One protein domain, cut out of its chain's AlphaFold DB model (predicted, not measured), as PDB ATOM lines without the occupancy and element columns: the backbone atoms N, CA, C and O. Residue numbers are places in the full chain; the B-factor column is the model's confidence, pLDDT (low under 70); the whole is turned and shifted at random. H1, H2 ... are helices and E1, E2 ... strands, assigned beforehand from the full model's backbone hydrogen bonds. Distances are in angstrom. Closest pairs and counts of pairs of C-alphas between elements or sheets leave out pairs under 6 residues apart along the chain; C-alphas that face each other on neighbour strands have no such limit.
ATOM      1  N   SER A  66       8.401 -53.857  -5.168       89.31
ATOM      2  CA  SER A  66       9.123 -52.665  -4.705       89.31
ATOM      3  C   SER A  66       8.206 -51.493  -4.351       89.31
ATOM      4  O   SER A  66       8.699 -50.421  -4.026       89.31
ATOM      5  N   CYS A  67       6.884 -51.663  -4.467       89.25
ATOM      6  CA  CYS A  67       5.908 -50.579  -4.349       89.25
ATOM      7  C   CYS A  67       6.228 -49.364  -5.247       89.25
ATOM      8  O   CYS A  67       5.845 -48.244  -4.918       89.25
ATOM      9  N   SER A  68       6.913 -49.562  -6.374       90.19
ATOM     10  CA  SER A  68       7.322 -48.492  -7.288       90.19
ATOM     11  C   SER A  68       6.225 -48.175  -8.304       90.19
ATOM     12  O   SER A  68       5.430 -49.041  -8.679       90.19
ATOM     13  N   VAL A  69       6.185 -46.935  -8.790       91.50
ATOM     14  CA  VAL A  69       5.151 -46.468  -9.726       91.50
ATOM     15  C   VAL A  69       5.761 -45.793 -10.947       91.50
ATOM     16  O   VAL A  69       6.710 -45.028 -10.833       91.50
ATOM     17  N   ILE A  70       5.195 -46.046 -12.130       91.94
ATOM     18  CA  ILE A  70       5.554 -45.301 -13.345       91.94
ATOM     19  C   ILE A  70       4.918 -43.914 -13.278       91.94
ATOM     20  O   ILE A  70       3.738 -43.786 -12.941       91.94
ATOM     21  N   ALA A  71       5.683 -42.892 -13.641       89.81
ATOM     22  CA  ALA A  71       5.271 -41.500 -13.586       89.81
ATOM     23  C   ALA A  71       5.580 -40.754 -14.897       89.81
ATOM     24  O   ALA A  71       5.810 -41.358 -15.950       89.81
ATOM     25  N   GLY A  72       5.489 -39.425 -14.831       87.06
ATOM     26  CA  GLY A  72       5.924 -38.524 -15.890       87.06
ATOM     27  C   GLY A  72       5.214 -38.715 -17.227       87.06
ATOM     28  O   GLY A  72       4.010 -39.001 -17.303       87.06
ATOM     29  N   SER A  73       5.976 -38.511 -18.299       87.06
ATOM     30  CA  SER A  73       5.460 -38.520 -19.671       87.06
ATOM     31  C   SER A  73       4.939 -39.905 -20.086       87.06
ATOM     32  O   SER A  73       3.932 -40.009 -20.791       87.06
ATOM     33  N   ALA A  74       5.561 -40.970 -19.578       90.06
ATOM     34  CA  ALA A  74       5.168 -42.354 -19.808       90.06
ATOM     35  C   ALA A  74       3.804 -42.681 -19.180       90.06
ATOM     36  O   ALA A  74       2.913 -43.196 -19.863       90.06
ATOM     37  N   ALA A  75       3.589 -42.310 -17.914       88.06
ATOM     38  CA  ALA A  75       2.282 -42.459 -17.273       88.06
ATOM     39  C   ALA A  75       1.200 -41.639 -17.997       88.06
ATOM     40  O   ALA A  75       0.089 -42.127 -18.220       88.06
ATOM     41  N   ALA A  76       1.529 -40.416 -18.430       84.31
ATOM     42  CA  ALA A  76       0.623 -39.584 -19.218       84.31
ATOM     43  C   ALA A  76       0.279 -40.212 -20.580       84.31
ATOM     44  O   ALA A  76      -0.859 -40.095 -21.027       84.31
ATOM     45  N   ALA A  77       1.207 -40.924 -21.222       84.69
ATOM     46  CA  ALA A  77       0.944 -41.624 -22.479       84.69
ATOM     47  C   ALA A  77      -0.039 -42.799 -22.315       84.69
ATOM     48  O   ALA A  77      -0.850 -43.047 -23.206       84.69
ATOM     49  N   VAL A  78      -0.015 -43.492 -21.171       85.12
ATOM     50  CA  VAL A  78      -0.974 -44.569 -20.855       85.12
ATOM     51  C   VAL A  78      -2.341 -43.996 -20.471       85.12
ATOM     52  O   VAL A  78      -3.380 -44.492 -20.922       85.12
ATOM     53  N   CYS A  79      -2.343 -42.945 -19.645       81.44
ATOM     54  CA  CYS A  79      -3.554 -42.396 -19.036       81.44
ATOM     55  C   CYS A  79      -4.264 -41.318 -19.870       81.44
ATOM     56  O   CYS A  79      -5.449 -41.037 -19.662       81.44
ATOM     57  N   GLY A  80      -3.533 -40.679 -20.778       75.50
ATOM     58  CA  GLY A  80      -3.962 -39.501 -21.514       75.50
ATOM     59  C   GLY A  80      -4.788 -39.799 -22.760       75.50
ATOM     60  O   GLY A  80      -5.273 -40.908 -22.996       75.50
ATOM     61  N   ILE A  81      -4.963 -38.754 -23.567       68.88
ATOM     62  CA  ILE A  81      -5.574 -38.862 -24.891       68.88
ATOM     63  C   ILE A  81      -4.552 -39.541 -25.820       68.88
ATOM     64  O   ILE A  81      -3.413 -39.058 -25.907       68.88
ATOM     65  N   PRO A  82      -4.928 -40.626 -26.525       68.06
ATOM     66  CA  PRO A  82      -4.037 -41.305 -27.460       68.06
ATOM     67  C   PRO A  82      -3.348 -40.325 -28.421       68.06
ATOM     68  O   PRO A  82      -3.967 -39.371 -28.891       68.06
ATOM     69  N   ASN A  83      -2.069 -40.568 -28.718       74.62
ATOM     70  CA  ASN A  83      -1.235 -39.779 -29.640       74.62
ATOM     71  C   ASN A  83      -0.933 -38.326 -29.227       74.62
ATOM     72  O   ASN A  83      -0.327 -37.599 -30.008       74.62
ATOM     73  N   THR A  84      -1.321 -37.892 -28.025       78.88
ATOM     74  CA  THR A  84      -1.007 -36.528 -27.550       78.88
ATOM     75  C   THR A  84       0.358 -36.457 -26.865       78.88
ATOM     76  O   THR A  84       1.034 -35.437 -26.930       78.88
ATOM     77  N   TYR A  85       0.778 -37.557 -26.239       78.56
ATOM     78  CA  TYR A  85       2.040 -37.656 -25.514       78.56
ATOM     79  C   TYR A  85       2.905 -38.742 -26.141       78.56
ATOM     80  O   TYR A  85       2.477 -39.891 -26.274       78.56
ATOM     81  N   VAL A  86       4.125 -38.373 -26.525       84.88
ATOM     82  CA  VAL A  86       5.167 -39.316 -26.930       84.88
ATOM     83  C   VAL A  86       6.203 -39.316 -25.809       84.88
ATOM     84  O   VAL A  86       6.873 -38.298 -25.638       84.88
ATOM     85  N   PRO A  87       6.305 -40.394 -25.017       87.75
ATOM     86  CA  PRO A  87       7.260 -40.435 -23.920       87.75
ATOM     87  C   PRO A  87       8.686 -40.464 -24.476       87.75
ATOM     88  O   PRO A  87       8.975 -41.234 -25.398       87.75
ATOM     89  N   GLY A  88       9.548 -39.593 -23.949       89.75
ATOM     90  CA  GLY A  88      10.975 -39.554 -24.293       89.75
ATOM     91  C   GLY A  88      11.808 -40.528 -23.457       89.75
ATOM     92  O   GLY A  88      12.804 -41.071 -23.928       89.75
ATOM     93  N   ASP A  89      11.348 -40.790 -22.243       94.94
ATOM     94  CA  ASP A  89      11.979 -41.545 -21.167       94.94
ATOM     95  C   ASP A  89      10.910 -42.292 -20.352       94.94
ATOM     96  O   ASP A  89       9.711 -42.228 -20.649       94.94
ATOM     97  N   LEU A  90      11.356 -43.075 -19.371       95.06
ATOM     98  CA  LEU A  90      10.495 -43.739 -18.401       95.06
ATOM     99  C   LEU A  90      10.895 -43.309 -16.989       95.06
ATOM    100  O   LEU A  90      11.940 -43.713 -16.490       95.06
ATOM    101  N   ASP A  91      10.027 -42.549 -16.334       95.00
ATOM    102  CA  ASP A  91      10.199 -42.179 -14.932       95.00
ATOM    103  C   ASP A  91       9.575 -43.238 -14.020       95.00
ATOM    104  O   ASP A  91       8.408 -43.612 -14.189       95.00
ATOM    105  N   ILE A  92      10.326 -43.692 -13.021       94.62
ATOM    106  CA  ILE A  92       9.864 -44.641 -12.008       94.62
ATOM    107  C   ILE A  92      10.122 -44.036 -10.642       94.62
ATOM    108  O   ILE A  92      11.260 -43.768 -10.274       94.62
ATOM    109  N   TYR A  93       9.058 -43.827  -9.882       93.69
ATOM    110  CA  TYR A  93       9.158 -43.298  -8.536       93.69
ATOM    111  C   TYR A  93       9.201 -44.472  -7.564       93.69
ATOM    112  O   TYR A  93       8.361 -45.376  -7.628       93.69
ATOM    113  N   CYS A  94      10.177 -44.442  -6.667       93.38
ATOM    114  CA  CYS A  94      10.481 -45.507  -5.719       93.38
ATOM    115  C   CYS A  94      10.657 -44.915  -4.316       93.38
ATOM    116  O   CYS A  94      10.897 -43.719  -4.176       93.38
ATOM    117  N   ASP A  95      10.586 -45.729  -3.269       90.31
ATOM    118  CA  ASP A  95      11.251 -45.403  -2.001       90.31
ATOM    119  C   ASP A  95      12.724 -45.868  -2.041       90.31
ATOM    120  O   ASP A  95      13.235 -46.276  -3.091       90.31
ATOM    121  N   GLU A  96      13.444 -45.749  -0.924       90.38
ATOM    122  CA  GLU A  96      14.867 -46.111  -0.843       90.38
ATOM    123  C   GLU A  96      15.102 -47.599  -1.167       90.38
ATOM    124  O   GLU A  96      15.901 -47.924  -2.051       90.38
ATOM    125  N   ASP A  97      14.336 -48.494  -0.538       93.44
ATOM    126  CA  ASP A  97      14.422 -49.943  -0.758       93.44
ATOM    127  C   ASP A  97      14.021 -50.319  -2.193       93.44
ATOM    128  O   ASP A  97      14.710 -51.081  -2.883       93.44
ATOM    129  N   GLY A  98      12.927 -49.738  -2.685       93.75
ATOM    130  CA  GLY A  98      12.425 -49.959  -4.030       93.75
ATOM    131  C   GLY A  98      13.386 -49.471  -5.107       93.75
ATOM    132  O   GLY A  98      13.509 -50.114  -6.149       93.75
ATOM    133  N   THR A  99      14.139 -48.397  -4.850       95.88
ATOM    134  CA  THR A  99      15.174 -47.908  -5.774       95.88
ATOM    135  C   THR A  99      16.258 -48.959  -5.972       95.88
ATOM    136  O   THR A  99      16.621 -49.252  -7.112       95.88
ATOM    137  N   ALA A 100      16.752 -49.561  -4.885       95.81
ATOM    138  CA  ALA A 100      17.765 -50.609  -4.967       95.81
ATOM    139  C   ALA A 100      17.252 -51.820  -5.765       95.81
ATOM    140  O   ALA A 100      17.924 -52.270  -6.693       95.81
ATOM    141  N   ILE A 101      16.029 -52.279  -5.477       95.94
ATOM    142  CA  ILE A 101      15.398 -53.407  -6.180       95.94
ATOM    143  C   ILE A 101      15.239 -53.108  -7.676       95.94
ATOM    144  O   ILE A 101      15.634 -53.919  -8.519       95.94
ATOM    145  N   MET A 102      14.665 -51.953  -8.023       97.38
ATOM    146  CA  MET A 102      14.397 -51.591  -9.417       97.38
ATOM    147  C   MET A 102      15.683 -51.380 -10.207       97.38
ATOM    148  O   MET A 102      15.779 -51.841 -11.345       97.38
ATOM    149  N   ARG A 103      16.696 -50.752  -9.599       97.38
ATOM    150  CA  ARG A 103      18.026 -50.617 -10.198       97.38
ATOM    151  C   ARG A 103      18.613 -51.988 -10.505       97.38
ATOM    152  O   ARG A 103      19.062 -52.213 -11.625       97.38
ATOM    153  N   ASP A 104      18.588 -52.907  -9.546       97.31
ATOM    154  CA  ASP A 104      19.172 -54.233  -9.725       97.31
ATOM    155  C   ASP A 104      18.437 -55.015 -10.824       97.31
ATOM    156  O   ASP A 104      19.086 -55.619 -11.677       97.31
ATOM    157  N   VAL A 105      17.101 -54.945 -10.890       97.44
ATOM    158  CA  VAL A 105      16.312 -55.533 -11.991       97.44
ATOM    159  C   VAL A 105      16.720 -54.947 -13.344       97.44
ATOM    160  O   VAL A 105      17.009 -55.703 -14.273       97.44
ATOM    161  N   LEU A 106      16.785 -53.620 -13.459       97.88
ATOM    162  CA  LEU A 106      17.084 -52.940 -14.720       97.88
ATOM    163  C   LEU A 106      18.523 -53.183 -15.195       97.88
ATOM    164  O   LEU A 106      18.760 -53.391 -16.384       97.88
ATOM    165  N   VAL A 107      19.487 -53.212 -14.279       97.56
ATOM    166  CA  VAL A 107      20.893 -53.471 -14.612       97.56
ATOM    167  C   VAL A 107      21.107 -54.946 -14.952       97.56
ATOM    168  O   VAL A 107      21.689 -55.269 -15.988       97.56
ATOM    169  N   THR A 108      20.627 -55.864 -14.109       97.50
ATOM    170  CA  THR A 108      20.961 -57.293 -14.244       97.50
ATOM    171  C   THR A 108      20.132 -58.014 -15.302       97.50
ATOM    172  O   THR A 108      20.687 -58.820 -16.048       97.50
ATOM    173  N   LYS A 109      18.824 -57.737 -15.386       97.06
ATOM    174  CA  LYS A 109      17.908 -58.437 -16.302       97.06
ATOM    175  C   LYS A 109      17.703 -57.693 -17.611       97.06
ATOM    176  O   LYS A 109      17.549 -58.323 -18.651       97.06
ATOM    177  N   GLU A 110      17.687 -56.366 -17.556       97.44
ATOM    178  CA  GLU A 110      17.392 -55.532 -18.721       97.44
ATOM    179  C   GLU A 110      18.641 -54.904 -19.346       97.44
ATOM    180  O   GLU A 110      18.534 -54.308 -20.414       97.44
ATOM    181  N   HIS A 111      19.823 -55.091 -18.750       97.56
ATOM    182  CA  HIS A 111      21.114 -54.622 -19.267       97.56
ATOM    183  C   HIS A 111      21.199 -53.097 -19.442       97.56
ATOM    184  O   HIS A 111      21.768 -52.603 -20.415       97.56
ATOM    185  N   TYR A 112      20.613 -52.346 -18.508       98.00
ATOM    186  CA  TYR A 112      20.831 -50.906 -18.411       98.00
ATOM    187  C   TYR A 112      22.178 -50.583 -17.751       98.00
ATOM    188  O   TYR A 112      22.622 -51.265 -16.829       98.00
ATOM    189  N   GLU A 113      22.797 -49.492 -18.191       97.81
ATOM    190  CA  GLU A 113      23.992 -48.901 -17.597       97.81
ATOM    191  C   GLU A 113      23.605 -47.737 -16.679       97.81
ATOM    192  O   GLU A 113      22.785 -46.892 -17.045       97.81
ATOM    193  N   VAL A 114      24.215 -47.665 -15.493       97.25
ATOM    194  CA  VAL A 114      24.040 -46.535 -14.569       97.25
ATOM    195  C   VAL A 114      24.912 -45.376 -15.045       97.25
ATOM    196  O   VAL A 114      26.137 -45.474 -15.026       97.25
ATOM    197  N   MET A 115      24.295 -44.272 -15.465       94.62
ATOM    198  CA  MET A 115      25.018 -43.117 -16.005       94.62
ATOM    199  C   MET A 115      25.531 -42.178 -14.916       94.62
ATOM    200  O   MET A 115      26.657 -41.689 -14.981       94.62
ATOM    201  N   SER A 116      24.690 -41.887 -13.927       85.19
ATOM    202  CA  SER A 116      25.048 -41.026 -12.804       85.19
ATOM    203  C   SER A 116      24.047 -41.183 -11.673       85.19
ATOM    204  O   SER A 116      22.859 -41.393 -11.925       85.19
ATOM    205  N   VAL A 117      24.539 -41.010 -10.452       76.81
ATOM    206  CA  VAL A 117      23.730 -40.899  -9.240       76.81
ATOM    207  C   VAL A 117      23.851 -39.453  -8.773       76.81
ATOM    208  O   VAL A 117      24.953 -39.001  -8.445       76.81
ATOM    209  N   ARG A 118      22.759 -38.689  -8.843       74.50
ATOM    210  CA  ARG A 118      22.742 -37.294  -8.393       74.50
ATOM    211  C   ARG A 118      22.088 -37.217  -7.025       74.50
ATOM    212  O   ARG A 118      20.887 -36.988  -6.934       74.50
ATOM    213  N   HIS A 119      22.909 -37.276  -5.981       72.25
ATOM    214  CA  HIS A 119      22.446 -36.970  -4.633       72.25
ATOM    215  C   HIS A 119      21.982 -35.515  -4.575       72.25
ATOM    216  O   HIS A 119      22.795 -34.586  -4.619       72.25
ATOM    217  N   GLN A 120      20.668 -35.310  -4.505       63.66
ATOM    218  CA  GLN A 120      20.131 -34.000  -4.183       63.66
ATOM    219  C   GLN A 120      20.326 -33.766  -2.687       63.66
ATOM    220  O   GLN A 120      20.084 -34.638  -1.853       63.66
ATOM    221  N   SER A 121      20.798 -32.575  -2.327       56.09
ATOM    222  CA  SER A 121      20.840 -32.150  -0.931       56.09
ATOM    223  C   SER A 121      19.432 -32.243  -0.339       56.09
ATOM    224  O   SER A 121      18.511 -31.650  -0.903       56.09
ATOM    225  N   GLN A 122      19.281 -32.969   0.775       53.97
ATOM    226  CA  GLN A 122      18.008 -33.168   1.476       53.97
ATOM    227  C   GLN A 122      17.247 -31.847   1.621       53.97
ATOM    228  O   GLN A 122      17.668 -30.955   2.358       53.97
ATOM    229  N   TYR A 123      16.111 -31.737   0.935       57.28
ATOM    230  CA  TYR A 123      15.215 -30.596   1.059       57.28
ATOM    231  C   TYR A 123      13.958 -31.024   1.808       57.28
ATOM    232  O   TYR A 123      13.270 -31.970   1.423       57.28
ATOM    233  N   THR A 124      13.658 -30.341   2.909       57.00
ATOM    234  CA  THR A 124      12.466 -30.619   3.711       57.00
ATOM    235  C   THR A 124      11.244 -29.983   3.038       57.00
ATOM    236  O   THR A 124      11.304 -28.802   2.691       57.00
ATOM    237  N   PRO A 125      10.125 -30.708   2.850       55.66
ATOM    238  CA  PRO A 125       8.893 -30.107   2.348       55.66
ATOM    239  C   PRO A 125       8.411 -28.946   3.191       55.66
ATOM    240  O   PRO A 125       8.355 -29.039   4.418       55.66
ATOM    241  N   SER A 126       8.021 -27.858   2.520       60.91
ATOM    242  CA  SER A 126       7.321 -26.774   3.193       60.91
ATOM    243  C   SER A 126       5.981 -27.313   3.704       60.91
ATOM    244  O   SER A 126       5.310 -28.109   3.041       60.91
ATOM    245  N   GLY A 127       5.545 -26.875   4.890       64.50
ATOM    246  CA  GLY A 127       4.251 -27.301   5.443       64.50
ATOM    247  C   GLY A 127       3.058 -26.951   4.538       64.50
ATOM    248  O   GLY A 127       1.975 -27.507   4.693       64.50
ATOM    249  N   SER A 128       3.242 -26.038   3.580       62.19
ATOM    250  CA  SER A 128       2.235 -25.699   2.575       62.19
ATOM    251  C   SER A 128       2.115 -26.742   1.455       62.19
ATOM    252  O   SER A 128       0.990 -27.059   1.067       62.19
ATOM    253  N   ALA A 129       3.230 -27.336   1.011       55.50
ATOM    254  CA  ALA A 129       3.240 -28.409   0.015       55.50
ATOM    255  C   ALA A 129       2.525 -29.665   0.542       55.50
ATOM    256  O   ALA A 129       1.665 -30.221  -0.137       55.50
ATOM    257  N   LEU A 130       2.780 -30.031   1.806       59.41
ATOM    258  CA  LEU A 130       2.104 -31.150   2.478       59.41
ATOM    259  C   LEU A 130       0.576 -30.971   2.531       59.41
ATOM    260  O   LEU A 130      -0.168 -31.889   2.193       59.41
ATOM    261  N   ARG A 131       0.098 -29.768   2.870       61.88
ATOM    262  CA  ARG A 131      -1.343 -29.459   2.890       61.88
ATOM    263  C   ARG A 131      -1.973 -29.428   1.498       61.88
ATOM    264  O   ARG A 131      -3.140 -29.765   1.343       61.88
ATOM    265  N   ALA A 132      -1.236 -29.007   0.470       57.34
ATOM    266  CA  ALA A 132      -1.732 -29.053  -0.905       57.34
ATOM    267  C   ALA A 132      -1.857 -30.500  -1.408       57.34
ATOM    268  O   ALA A 132      -2.820 -30.833  -2.103       57.34
ATOM    269  N   ALA A 133      -0.911 -31.355  -1.015       53.41
ATOM    270  CA  ALA A 133      -0.926 -32.781  -1.298       53.41
ATOM    271  C   ALA A 133      -2.145 -33.497  -0.684       53.41
ATOM    272  O   ALA A 133      -2.783 -34.302  -1.363       53.41
ATOM    273  N   GLU A 134      -2.531 -33.128   0.541       56.16
ATOM    274  CA  GLU A 134      -3.733 -33.623   1.242       56.16
ATOM    275  C   GLU A 134      -5.051 -33.400   0.486       56.16
ATOM    276  O   GLU A 134      -5.998 -34.165   0.665       56.16
ATOM    277  N   VAL A 135      -5.126 -32.366  -0.355       53.31
ATOM    278  CA  VAL A 135      -6.355 -31.998  -1.076       53.31
ATOM    279  C   VAL A 135      -6.473 -32.715  -2.424       53.31
ATOM    280  O   VAL A 135      -7.586 -32.952  -2.893       53.31
ATOM    281  N   LEU A 136      -5.349 -33.044  -3.068       45.53
ATOM    282  CA  LEU A 136      -5.326 -33.534  -4.453       45.53
ATOM    283  C   LEU A 136      -5.494 -35.050  -4.565       45.53
ATOM    284  O   LEU A 136      -6.140 -35.533  -5.493       45.53
ATOM    285  N   ILE A 137      -4.959 -35.808  -3.612       51.19
ATOM    286  CA  ILE A 137      -5.076 -37.265  -3.584       51.19
ATOM    287  C   ILE A 137      -5.733 -37.635  -2.259       51.19
ATOM    288  O   ILE A 137      -5.325 -37.091  -1.234       51.19
ATOM    289  N   PRO A 138      -6.729 -38.541  -2.223       49.56
ATOM    290  CA  PRO A 138      -7.174 -39.115  -0.964       49.56
ATOM    291  C   PRO A 138      -5.990 -39.855  -0.334       49.56
ATOM    292  O   PRO A 138      -5.695 -40.997  -0.678       49.56
ATOM    293  N   ILE A 139      -5.286 -39.145   0.547       52.41
ATOM    294  CA  ILE A 139      -4.189 -39.638   1.368       52.41
ATOM    295  C   ILE A 139      -4.702 -40.872   2.101       52.41
ATOM    296  O   ILE A 139      -5.739 -40.818   2.773       52.41
ATOM    297  N   THR A 140      -4.008 -41.993   1.917       56.38
ATOM    298  CA  THR A 140      -4.386 -43.231   2.593       56.38
ATOM    299  C   THR A 140      -4.204 -43.053   4.099       56.38
ATOM    300  O   THR A 140      -3.430 -42.211   4.556       56.38
ATOM    301  N   ASP A 141      -4.888 -43.849   4.919       55.62
ATOM    302  CA  ASP A 141      -4.696 -43.759   6.373       55.62
ATOM    303  C   ASP A 141      -3.234 -44.033   6.783       55.62
ATOM    304  O   ASP A 141      -2.763 -43.504   7.789       55.62
ATOM    305  N   LEU A 142      -2.485 -44.784   5.964       48.94
ATOM    306  CA  LEU A 142      -1.052 -45.017   6.146       48.94
ATOM    307  C   LEU A 142      -0.238 -43.723   5.988       48.94
ATOM    308  O   LEU A 142       0.608 -43.412   6.829       48.94
ATOM    309  N   ASP A 143      -0.543 -42.941   4.953       53.00
ATOM    310  CA  ASP A 143       0.105 -41.657   4.692       53.00
ATOM    311  C   ASP A 143      -0.213 -40.642   5.811       53.00
ATOM    312  O   ASP A 143       0.680 -39.921   6.262       53.00
ATOM    313  N   ARG A 144      -1.446 -40.643   6.351       58.22
ATOM    314  CA  ARG A 144      -1.831 -39.799   7.504       58.22
ATOM    315  C   ARG A 144      -1.051 -40.143   8.768       58.22
ATOM    316  O   ARG A 144      -0.545 -39.249   9.448       58.22
ATOM    317  N   ILE A 145      -0.953 -41.434   9.095       62.38
ATOM    318  CA  ILE A 145      -0.190 -41.907  10.260       62.38
ATOM    319  C   ILE A 145       1.276 -41.479  10.137       62.38
ATOM    320  O   ILE A 145       1.906 -41.108  11.129       62.38
ATOM    321  N   TYR A 146       1.822 -41.497   8.923       58.66
ATOM    322  CA  TYR A 146       3.198 -41.092   8.686       58.66
ATOM    323  C   TYR A 146       3.402 -39.572   8.803       58.66
ATOM    324  O   TYR A 146       4.339 -39.132   9.474       58.66
ATOM    325  N   GLN A 147       2.506 -38.763   8.231       57.78
ATOM    326  CA  GLN A 147       2.535 -37.299   8.366       57.78
ATOM    327  C   GLN A 147       2.466 -36.851   9.833       57.78
ATOM    328  O   GLN A 147       3.233 -35.980  10.245       57.78
ATOM    329  N   MET A 148       1.623 -37.497  10.644       68.38
ATOM    330  CA  MET A 148       1.539 -37.249  12.091       68.38
ATOM    331  C   MET A 148       2.895 -37.446  12.787       68.38
ATOM    332  O   MET A 148       3.334 -36.581  13.543       68.38
ATOM    333  N   ARG A 149       3.620 -38.526  12.466       68.56
ATOM    334  CA  ARG A 149       4.946 -38.807  13.050       68.56
ATOM    335  C   ARG A 149       6.020 -37.802  12.632       68.56
ATOM    336  O   ARG A 149       6.963 -37.562  13.386       68.56
ATOM    337  N   LEU A 150       5.919 -37.226  11.435       57.19
ATOM    338  CA  LEU A 150       6.828 -36.162  10.999       57.19
ATOM    339  C   LEU A 150       6.580 -34.855  11.742       57.19
ATOM    340  O   LEU A 150       7.541 -34.206  12.154       57.19
ATOM    341  N   LEU A 151       5.312 -34.496  11.948       64.62
ATOM    342  CA  LEU A 151       4.939 -33.318  12.730       64.62
ATOM    343  C   LEU A 151       5.392 -33.458  14.191       64.62
ATOM    344  O   LEU A 151       5.958 -32.515  14.738       64.62
ATOM    345  N   GLU A 152       5.256 -34.648  14.786       73.31
ATOM    346  CA  GLU A 152       5.781 -34.955  16.128       73.31
ATOM    347  C   GLU A 152       7.311 -34.777  16.208       73.31
ATOM    348  O   GLU A 152       7.830 -34.152  17.141       73.31
ATOM    349  N   LYS A 153       8.048 -35.250  15.192       66.62
ATOM    350  CA  LYS A 153       9.506 -35.055  15.106       66.62
ATOM    351  C   LYS A 153       9.895 -33.581  14.956       66.62
ATOM    352  O   LYS A 153      10.878 -33.162  15.559       66.62
ATOM    353  N   SER A 174      11.374 -30.889  -2.600       62.88
ATOM    354  CA  SER A 174      10.842 -31.439  -1.367       62.88
ATOM    355  C   SER A 174      10.165 -32.774  -1.630       62.88
ATOM    356  O   SER A 174       9.050 -32.810  -2.139       62.88
ATOM    357  N   GLY A 175      10.817 -33.884  -1.314       75.31
ATOM    358  CA  GLY A 175      10.255 -35.215  -1.526       75.31
ATOM    359  C   GLY A 175      11.087 -36.125  -2.412       75.31
ATOM    360  O   GLY A 175      10.788 -37.309  -2.435       75.31
ATOM    361  N   ILE A 176      12.110 -35.617  -3.102       85.56
ATOM    362  CA  ILE A 176      13.046 -36.435  -3.886       85.56
ATOM    363  C   ILE A 176      14.388 -36.438  -3.153       85.56
ATOM    364  O   ILE A 176      14.933 -35.378  -2.855       85.56
ATOM    365  N   SER A 177      14.899 -37.617  -2.808       88.31
ATOM    366  CA  SER A 177      16.204 -37.782  -2.155       88.31
ATOM    367  C   SER A 177      17.327 -38.010  -3.163       88.31
ATOM    368  O   SER A 177      18.414 -37.452  -3.013       88.31
ATOM    369  N   ASP A 178      17.070 -38.806  -4.198       90.75
ATOM    370  CA  ASP A 178      18.066 -39.187  -5.196       90.75
ATOM    371  C   ASP A 178      17.406 -39.416  -6.557       90.75
ATOM    372  O   ASP A 178      16.206 -39.687  -6.649       90.75
ATOM    373  N   ILE A 179      18.205 -39.298  -7.616       92.69
ATOM    374  CA  ILE A 179      17.804 -39.686  -8.967       92.69
ATOM    375  C   ILE A 179      18.911 -40.545  -9.574       92.69
ATOM    376  O   ILE A 179      20.061 -40.107  -9.712       92.69
ATOM    377  N   VAL A 180      18.550 -41.771  -9.959       95.50
ATOM    378  CA  VAL A 180      19.437 -42.707 -10.657       95.50
ATOM    379  C   VAL A 180      19.069 -42.727 -12.133       95.50
ATOM    380  O   VAL A 180      18.011 -43.225 -12.511       95.50
ATOM    381  N   HIS A 181      19.976 -42.222 -12.965       96.00
ATOM    382  CA  HIS A 181      19.808 -42.210 -14.416       96.00
ATOM    383  C   HIS A 181      20.353 -43.504 -15.027       96.00
ATOM    384  O   HIS A 181      21.533 -43.838 -14.851       96.00
ATOM    385  N   LEU A 182      19.509 -44.219 -15.766       97.31
ATOM    386  CA  LEU A 182      19.815 -45.491 -16.416       97.31
ATOM    387  C   LEU A 182      19.672 -45.360 -17.934       97.31
ATOM    388  O   LEU A 182      18.734 -44.739 -18.434       97.31
ATOM    389  N   ARG A 183      20.570 -46.002 -18.686       97.62
ATOM    390  CA  ARG A 183      20.532 -45.988 -20.154       97.62
ATOM    391  C   ARG A 183      20.761 -47.359 -20.776       97.62
ATOM    392  O   ARG A 183      21.639 -48.101 -20.352       97.62
ATOM    393  N   ARG A 184      20.021 -47.653 -21.848       97.25
ATOM    394  CA  ARG A 184      20.231 -48.813 -22.726       97.25
ATOM    395  C   ARG A 184      20.078 -48.393 -24.184       97.25
ATOM    396  O   ARG A 184      18.967 -48.230 -24.687       97.25
ATOM    397  N   GLY A 185      21.193 -48.179 -24.879       96.19
ATOM    398  CA  GLY A 185      21.179 -47.655 -26.249       96.19
ATOM    399  C   GLY A 185      20.556 -46.253 -26.324       96.19
ATOM    400  O   GLY A 185      21.160 -45.284 -25.860       96.19
ATOM    401  N   ASN A 186      19.356 -46.153 -26.907       96.31
ATOM    402  CA  ASN A 186      18.584 -44.905 -27.030       96.31
ATOM    403  C   ASN A 186      17.434 -44.791 -26.014       96.31
ATOM    404  O   ASN A 186      16.664 -43.839 -26.086       96.31
ATOM    405  N   PHE A 187      17.300 -45.756 -25.104       96.75
ATOM    406  CA  PHE A 187      16.273 -45.752 -24.068       96.75
ATOM    407  C   PHE A 187      16.848 -45.226 -22.754       96.75
ATOM    408  O   PHE A 187      17.959 -45.605 -22.367       96.75
ATOM    409  N   TYR A 188      16.069 -44.380 -22.084       97.25
ATOM    410  CA  TYR A 188      16.413 -43.737 -20.818       97.25
ATOM    411  C   TYR A 188      15.349 -44.069 -19.774       97.25
ATOM    412  O   TYR A 188      14.154 -44.056 -20.085       97.25
ATOM    413  N   ILE A 189      15.799 -44.396 -18.564       97.31
ATOM    414  CA  ILE A 189      14.946 -44.627 -17.399       97.31
ATOM    415  C   ILE A 189      15.518 -43.828 -16.233       97.31
ATOM    416  O   ILE A 189      16.702 -43.966 -15.923       97.31
ATOM    417  N   ASP A 190      14.663 -43.075 -15.554       96.12
ATOM    418  CA  ASP A 190      15.020 -42.349 -14.342       96.12
ATOM    419  C   ASP A 190      14.331 -43.003 -13.143       96.12
ATOM    420  O   ASP A 190      13.105 -43.125 -13.097       96.12
ATOM    421  N   LEU A 191      15.125 -43.449 -12.164       95.94
ATOM    422  CA  LEU A 191      14.602 -43.859 -10.861       95.94
ATOM    423  C   LEU A 191      14.619 -42.649  -9.935       95.94
ATOM    424  O   LEU A 191      15.690 -42.176  -9.555       95.94
ATOM    425  N   VAL A 192      13.438 -42.160  -9.583       92.94
ATOM    426  CA  VAL A 192      13.237 -41.021  -8.691       92.94
ATOM    427  C   VAL A 192      12.973 -41.556  -7.290       92.94
ATOM    428  O   VAL A 192      11.888 -42.060  -6.991       92.94
ATOM    429  N   THR A 193      13.974 -41.460  -6.422       92.81
ATOM    430  CA  THR A 193      13.870 -41.936  -5.046       92.81
ATOM    431  C   THR A 193      13.161 -40.900  -4.195       92.81
ATOM    432  O   THR A 193      13.551 -39.736  -4.121       92.81
ATOM    433  N   SER A 194      12.107 -41.338  -3.524       89.19
ATOM    434  CA  SER A 194      11.377 -40.543  -2.559       89.19
ATOM    435  C   SER A 194      12.216 -40.333  -1.303       89.19
ATOM    436  O   SER A 194      12.830 -41.259  -0.776       89.19
ATOM    437  N   SER A 195      12.189 -39.117  -0.761       84.12
ATOM    438  CA  SER A 195      12.734 -38.831   0.571       84.12
ATOM    439  C   SER A 195      11.851 -39.381   1.700       84.12
ATOM    440  O   SER A 195      12.131 -39.156   2.876       84.12
ATOM    441  N   MET A 196      10.737 -40.021   1.344       80.94
ATOM    442  CA  MET A 196       9.728 -40.565   2.240       80.94
ATOM    443  C   MET A 196       9.547 -42.063   1.944       80.94
ATOM    444  O   MET A 196       9.770 -42.473   0.806       80.94
ATOM    445  N   PRO A 197       9.061 -42.881   2.896       80.19
ATOM    446  CA  PRO A 197       8.734 -44.302   2.689       80.19
ATOM    447  C   PRO A 197       7.464 -44.508   1.840       80.19
ATOM    448  O   PRO A 197       6.570 -45.272   2.190       80.19
ATOM    449  N   SER A 198       7.319 -43.723   0.777       77.56
ATOM    450  CA  SER A 198       6.200 -43.769  -0.150       77.56
ATOM    451  C   SER A 198       6.667 -43.277  -1.513       77.56
ATOM    452  O   SER A 198       7.078 -42.122  -1.668       77.56
ATOM    453  N   SER A 199       6.572 -44.157  -2.506       78.25
ATOM    454  CA  SER A 199       6.876 -43.883  -3.914       78.25
ATOM    455  C   SER A 199       5.914 -42.879  -4.552       78.25
ATOM    456  O   SER A 199       6.248 -42.228  -5.537       78.25
ATOM    457  N   THR A 200       4.715 -42.705  -3.995       76.06
ATOM    458  CA  THR A 200       3.724 -41.756  -4.515       76.06
ATOM    459  C   THR A 200       3.907 -40.356  -3.939       76.06
ATOM    460  O   THR A 200       3.376 -39.397  -4.496       76.06
ATOM    461  N   PHE A 201       4.691 -40.191  -2.871       71.69
ATOM    462  CA  PHE A 201       4.911 -38.884  -2.253       71.69
ATOM    463  C   PHE A 201       5.463 -37.824  -3.223       71.69
ATOM    464  O   PHE A 201       4.889 -36.731  -3.295       71.69
ATOM    465  N   PRO A 202       6.497 -38.113  -4.041       69.94
ATOM    466  CA  PRO A 202       7.010 -37.117  -4.969       69.94
ATOM    467  C   PRO A 202       6.026 -36.862  -6.120       69.94
ATOM    468  O   PRO A 202       6.003 -35.765  -6.676       69.94
ATOM    469  N   VAL A 203       5.149 -37.826  -6.434       69.06
ATOM    470  CA  VAL A 203       4.046 -37.635  -7.386       69.06
ATOM    471  C   VAL A 203       3.118 -36.544  -6.856       69.06
ATOM    472  O   VAL A 203       2.807 -35.603  -7.579       69.06
ATOM    473  N   VAL A 204       2.722 -36.596  -5.583       62.56
ATOM    474  CA  VAL A 204       1.797 -35.595  -5.034       62.56
ATOM    475  C   VAL A 204       2.384 -34.184  -5.081       62.56
ATOM    476  O   VAL A 204       1.705 -33.248  -5.510       62.56
ATOM    477  N   ASN A 205       3.662 -34.041  -4.728       59.53
ATOM    478  CA  ASN A 205       4.344 -32.752  -4.809       59.53
ATOM    479  C   ASN A 205       4.440 -32.261  -6.254       59.53
ATOM    480  O   ASN A 205       4.093 -31.109  -6.511       59.53
ATOM    481  N   PHE A 206       4.769 -33.138  -7.207       63.38
ATOM    482  CA  PHE A 206       4.772 -32.808  -8.631       63.38
ATOM    483  C   PHE A 206       3.417 -32.277  -9.124       63.38
ATOM    484  O   PHE A 206       3.345 -31.202  -9.724       63.38
ATOM    485  N   TRP A 207       2.318 -32.979  -8.830       59.38
ATOM    486  CA  TRP A 207       0.977 -32.575  -9.277       59.38
ATOM    487  C   TRP A 207       0.437 -31.341  -8.551       59.38
ATOM    488  O   TRP A 207      -0.443 -30.656  -9.074       59.38
ATOM    489  N   SER A 208       0.968 -31.022  -7.370       51.12
ATOM    490  CA  SER A 208       0.611 -29.805  -6.639       51.12
ATOM    491  C   SER A 208       1.189 -28.521  -7.250       51.12
ATOM    492  O   SER A 208       0.717 -27.429  -6.918       51.12
ATOM    493  N   THR A 209       2.153 -28.639  -8.173       47.66
ATOM    494  CA  THR A 209       2.812 -27.495  -8.811       47.66
ATOM    495  C   THR A 209       1.888 -26.738  -9.775       47.66
ATOM    496  O   THR A 209       0.974 -27.293 -10.394       47.66
ATOM    497  N   ALA A 210       2.132 -25.432  -9.923       36.69
ATOM    498  CA  ALA A 210       1.344 -24.554 -10.791       36.69
ATOM    499  C   ALA A 210       1.267 -25.012 -12.269       36.69
ATOM    500  O   ALA A 210       0.172 -24.938 -12.833       36.69
ATOM    501  N   PRO A 211       2.341 -25.542 -12.898       38.09
ATOM    502  CA  PRO A 211       2.271 -26.070 -14.263       38.09
ATOM    503  C   PRO A 211       1.303 -27.249 -14.400       38.09
ATOM    504  O   PRO A 211       0.544 -27.317 -15.364       38.09
ATOM    505  N   MET A 212       1.259 -28.145 -13.412       43.22
ATOM    506  CA  MET A 212       0.377 -29.314 -13.461       43.22
ATOM    507  C   MET A 212      -1.079 -28.959 -13.156       43.22
ATOM    508  O   MET A 212      -1.981 -29.514 -13.783       43.22
ATOM    509  N   ARG A 213      -1.331 -27.958 -12.299       38.25
ATOM    510  CA  ARG A 213      -2.683 -27.400 -12.087       38.25
ATOM    511  C   ARG A 213      -3.301 -26.826 -13.367       38.25
ATOM    512  O   ARG A 213      -4.516 -26.899 -13.525       38.25
ATOM    513  N   LEU A 214      -2.486 -26.300 -14.286       32.47
ATOM    514  CA  LEU A 214      -2.947 -25.796 -15.588       32.47
ATOM    515  C   LEU A 214      -3.331 -26.922 -16.563       32.47
ATOM    516  O   LEU A 214      -4.199 -26.724 -17.411       32.47
ATOM    517  N   ILE A 215      -2.723 -28.104 -16.429       35.78
ATOM    518  CA  ILE A 215      -2.964 -29.274 -17.293       35.78
ATOM    519  C   ILE A 215      -4.105 -30.156 -16.741       35.78
ATOM    520  O   ILE A 215      -4.750 -30.886 -17.492       35.78
ATOM    521  N   ALA A 216      -4.394 -30.071 -15.436       32.50
ATOM    522  CA  ALA A 216      -5.235 -31.016 -14.701       32.50
ATOM    523  C   ALA A 216      -6.704 -30.635 -14.380       32.50
ATOM    524  O   ALA A 216      -7.214 -31.158 -13.387       32.50
ATOM    525  N   PRO A 217      -7.480 -29.857 -15.167       31.91
ATOM    526  CA  PRO A 217      -8.919 -29.737 -14.887       31.91
ATOM    527  C   PRO A 217      -9.679 -31.083 -14.919       31.91
ATOM    528  O   PRO A 217     -10.829 -31.145 -14.491       31.91
ATOM    529  N   CYS A 218      -9.075 -32.163 -15.445       38.47
ATOM    530  CA  CYS A 218      -9.716 -33.474 -15.629       38.47
ATOM    531  C   CYS A 218      -8.846 -34.697 -15.253       38.47
ATOM    532  O   CYS A 218      -9.228 -35.825 -15.572       38.47
ATOM    533  N   SER A 219      -7.686 -34.519 -14.612       35.72
ATOM    534  CA  SER A 219      -6.728 -35.615 -14.385       35.72
ATOM    535  C   SER A 219      -7.058 -36.398 -13.111       35.72
ATOM    536  O   SER A 219      -6.799 -35.939 -12.005       35.72
ATOM    537  N   THR A 220      -7.634 -37.592 -13.253       38.62
ATOM    538  CA  THR A 220      -7.779 -38.552 -12.146       38.62
ATOM    539  C   THR A 220      -6.416 -39.170 -11.819       38.62
ATOM    540  O   THR A 220      -5.714 -39.622 -12.722       38.62
ATOM    541  N   HIS A 221      -6.034 -39.189 -10.541       41.84
ATOM    542  CA  HIS A 221      -4.806 -39.829 -10.062       41.84
ATOM    543  C   HIS A 221      -4.936 -41.359 -10.105       41.84
ATOM    544  O   HIS A 221      -5.939 -41.905  -9.646       41.84
ATOM    545  N   PHE A 222      -3.920 -42.055 -10.626       46.06
ATOM    546  CA  PHE A 222      -3.877 -43.520 -10.654       46.06
ATOM    547  C   PHE A 222      -2.726 -44.028  -9.795       46.06
ATOM    548  O   PHE A 222      -1.563 -43.820 -10.120       46.06
TER     549      PHE A 222
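What this domain is: This is residues 66 to 153 and 174 to 222 of the 235 residues of the protein "F-box domain-containing protein" of Ganoderma sinense ZZ0214-1 (UniProt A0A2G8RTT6). A twisted sheet of five strands has the long helix H2 laid along one face, and a loose group of helices beyond one end of its strands. In that group H5 packs on the sheet where E2 and E5 end, H3 crosses H5, H4 lies farther out and H6 turns off at the end of H5, while H1 stands beside the E1 and E2 part of the sheet. The printed part has 137 residues, with six named helices and five named strands in the order E1 H1 E2 H2 E3 H3 H4 E4 E5 H5 H6. The sheet is mixed, in the order E1 E2 E5 E4 E3, and the class is mixed, helices and strands. The whole is compact, with a radius of gyration of the C-alphas of 15.5 A, and spans 44 by 36 by 24 A.

How they stand to each other: Edge strand E1, residues 69 to 71, is antiparallel to inner strand E2, residues 90 to 94, with N 69 and O 93 at 2.9 A. E2 is parallel to E5, residues 187 to 194, with N 92 and O 190 at 2.8 A. E5 forms an antiparallel hairpin with E4, residues 176 to 184, where N 182 and O 189 are 2.8 A apart. E4 is antiparallel to the other edge strand, E3, residues 113 to 119, with N 113 and O 183 at 2.8 A. The sheet is only just strongly twisted, its C-alphas lying up to 4.4 A off the best plane. H1, residues 72 to 79, is on the sheet but at the sheet's level, at a height of 2.7 A; its closest C-alphas to E2 are those of Ala 74 and Leu 90, 5.7 A apart. H2, residues 96 to 108, is on one face, the two making two layers, a helix over a sheet. Its height over the sheet is 8.7 A, and it runs along E5 at 5 degrees on the local plane; Glu 96 and Thr 193 have the closest C-alphas, 6.0 A apart. E2, H2 and E3 form a split strand-helix-strand unit, two strands running the same way with E5 and E4 between them, and its crossover is right-handed. H5, residues 201 to 208, is on the sheet at a height of 8.3 A, only just over none of the strands, with 2 of its 8 C-alphas falling on E5. H3, residues 127 to 136, touches H5 about perpendicular at 81 degrees, with the C-alphas of Ala 133 and Val 204 closest at 5.4 A. H4, residues 141 to 153, touches no helix and is not on the sheet. H6, residues 210 to 215, is close to H5 but not clearly touching, the closest C-alphas being those of Trp 207 and Arg 213 at 6.9 A. Every O i to N i+4 pair is within hydrogen-bond range in H1, H2, H4 and H5; H3 has 5 of 6 and H6 has 1 of 2.

Where its parts are: E1 begins at C-alpha 69 (5.151, -46.468, -9.726). From first to last C-alpha, H2 measures 18.5 A, E3 17.7 A, H3 15.1 A and H4 18.8 A. E4 measures 23.7 A and E5 22.7 A, with E5 ending at C-alpha 194 (11.377, -40.543, -2.559). H6 ends at C-alpha 215 (-2.964, -29.274, -17.293).

The domain as a whole: The two C-alphas farthest apart are those of Glu 152 and Gly 185, 46.8 A. Residues 154 to 173 are cut out, and C-alphas 153 and 174 are 16.9 A apart across the cut. Of the links that are printed whole, none is long. The mean pLDDT of the printed part is 74.9, with 57 residues under 70, among them 120 to 151 and 202 to 222.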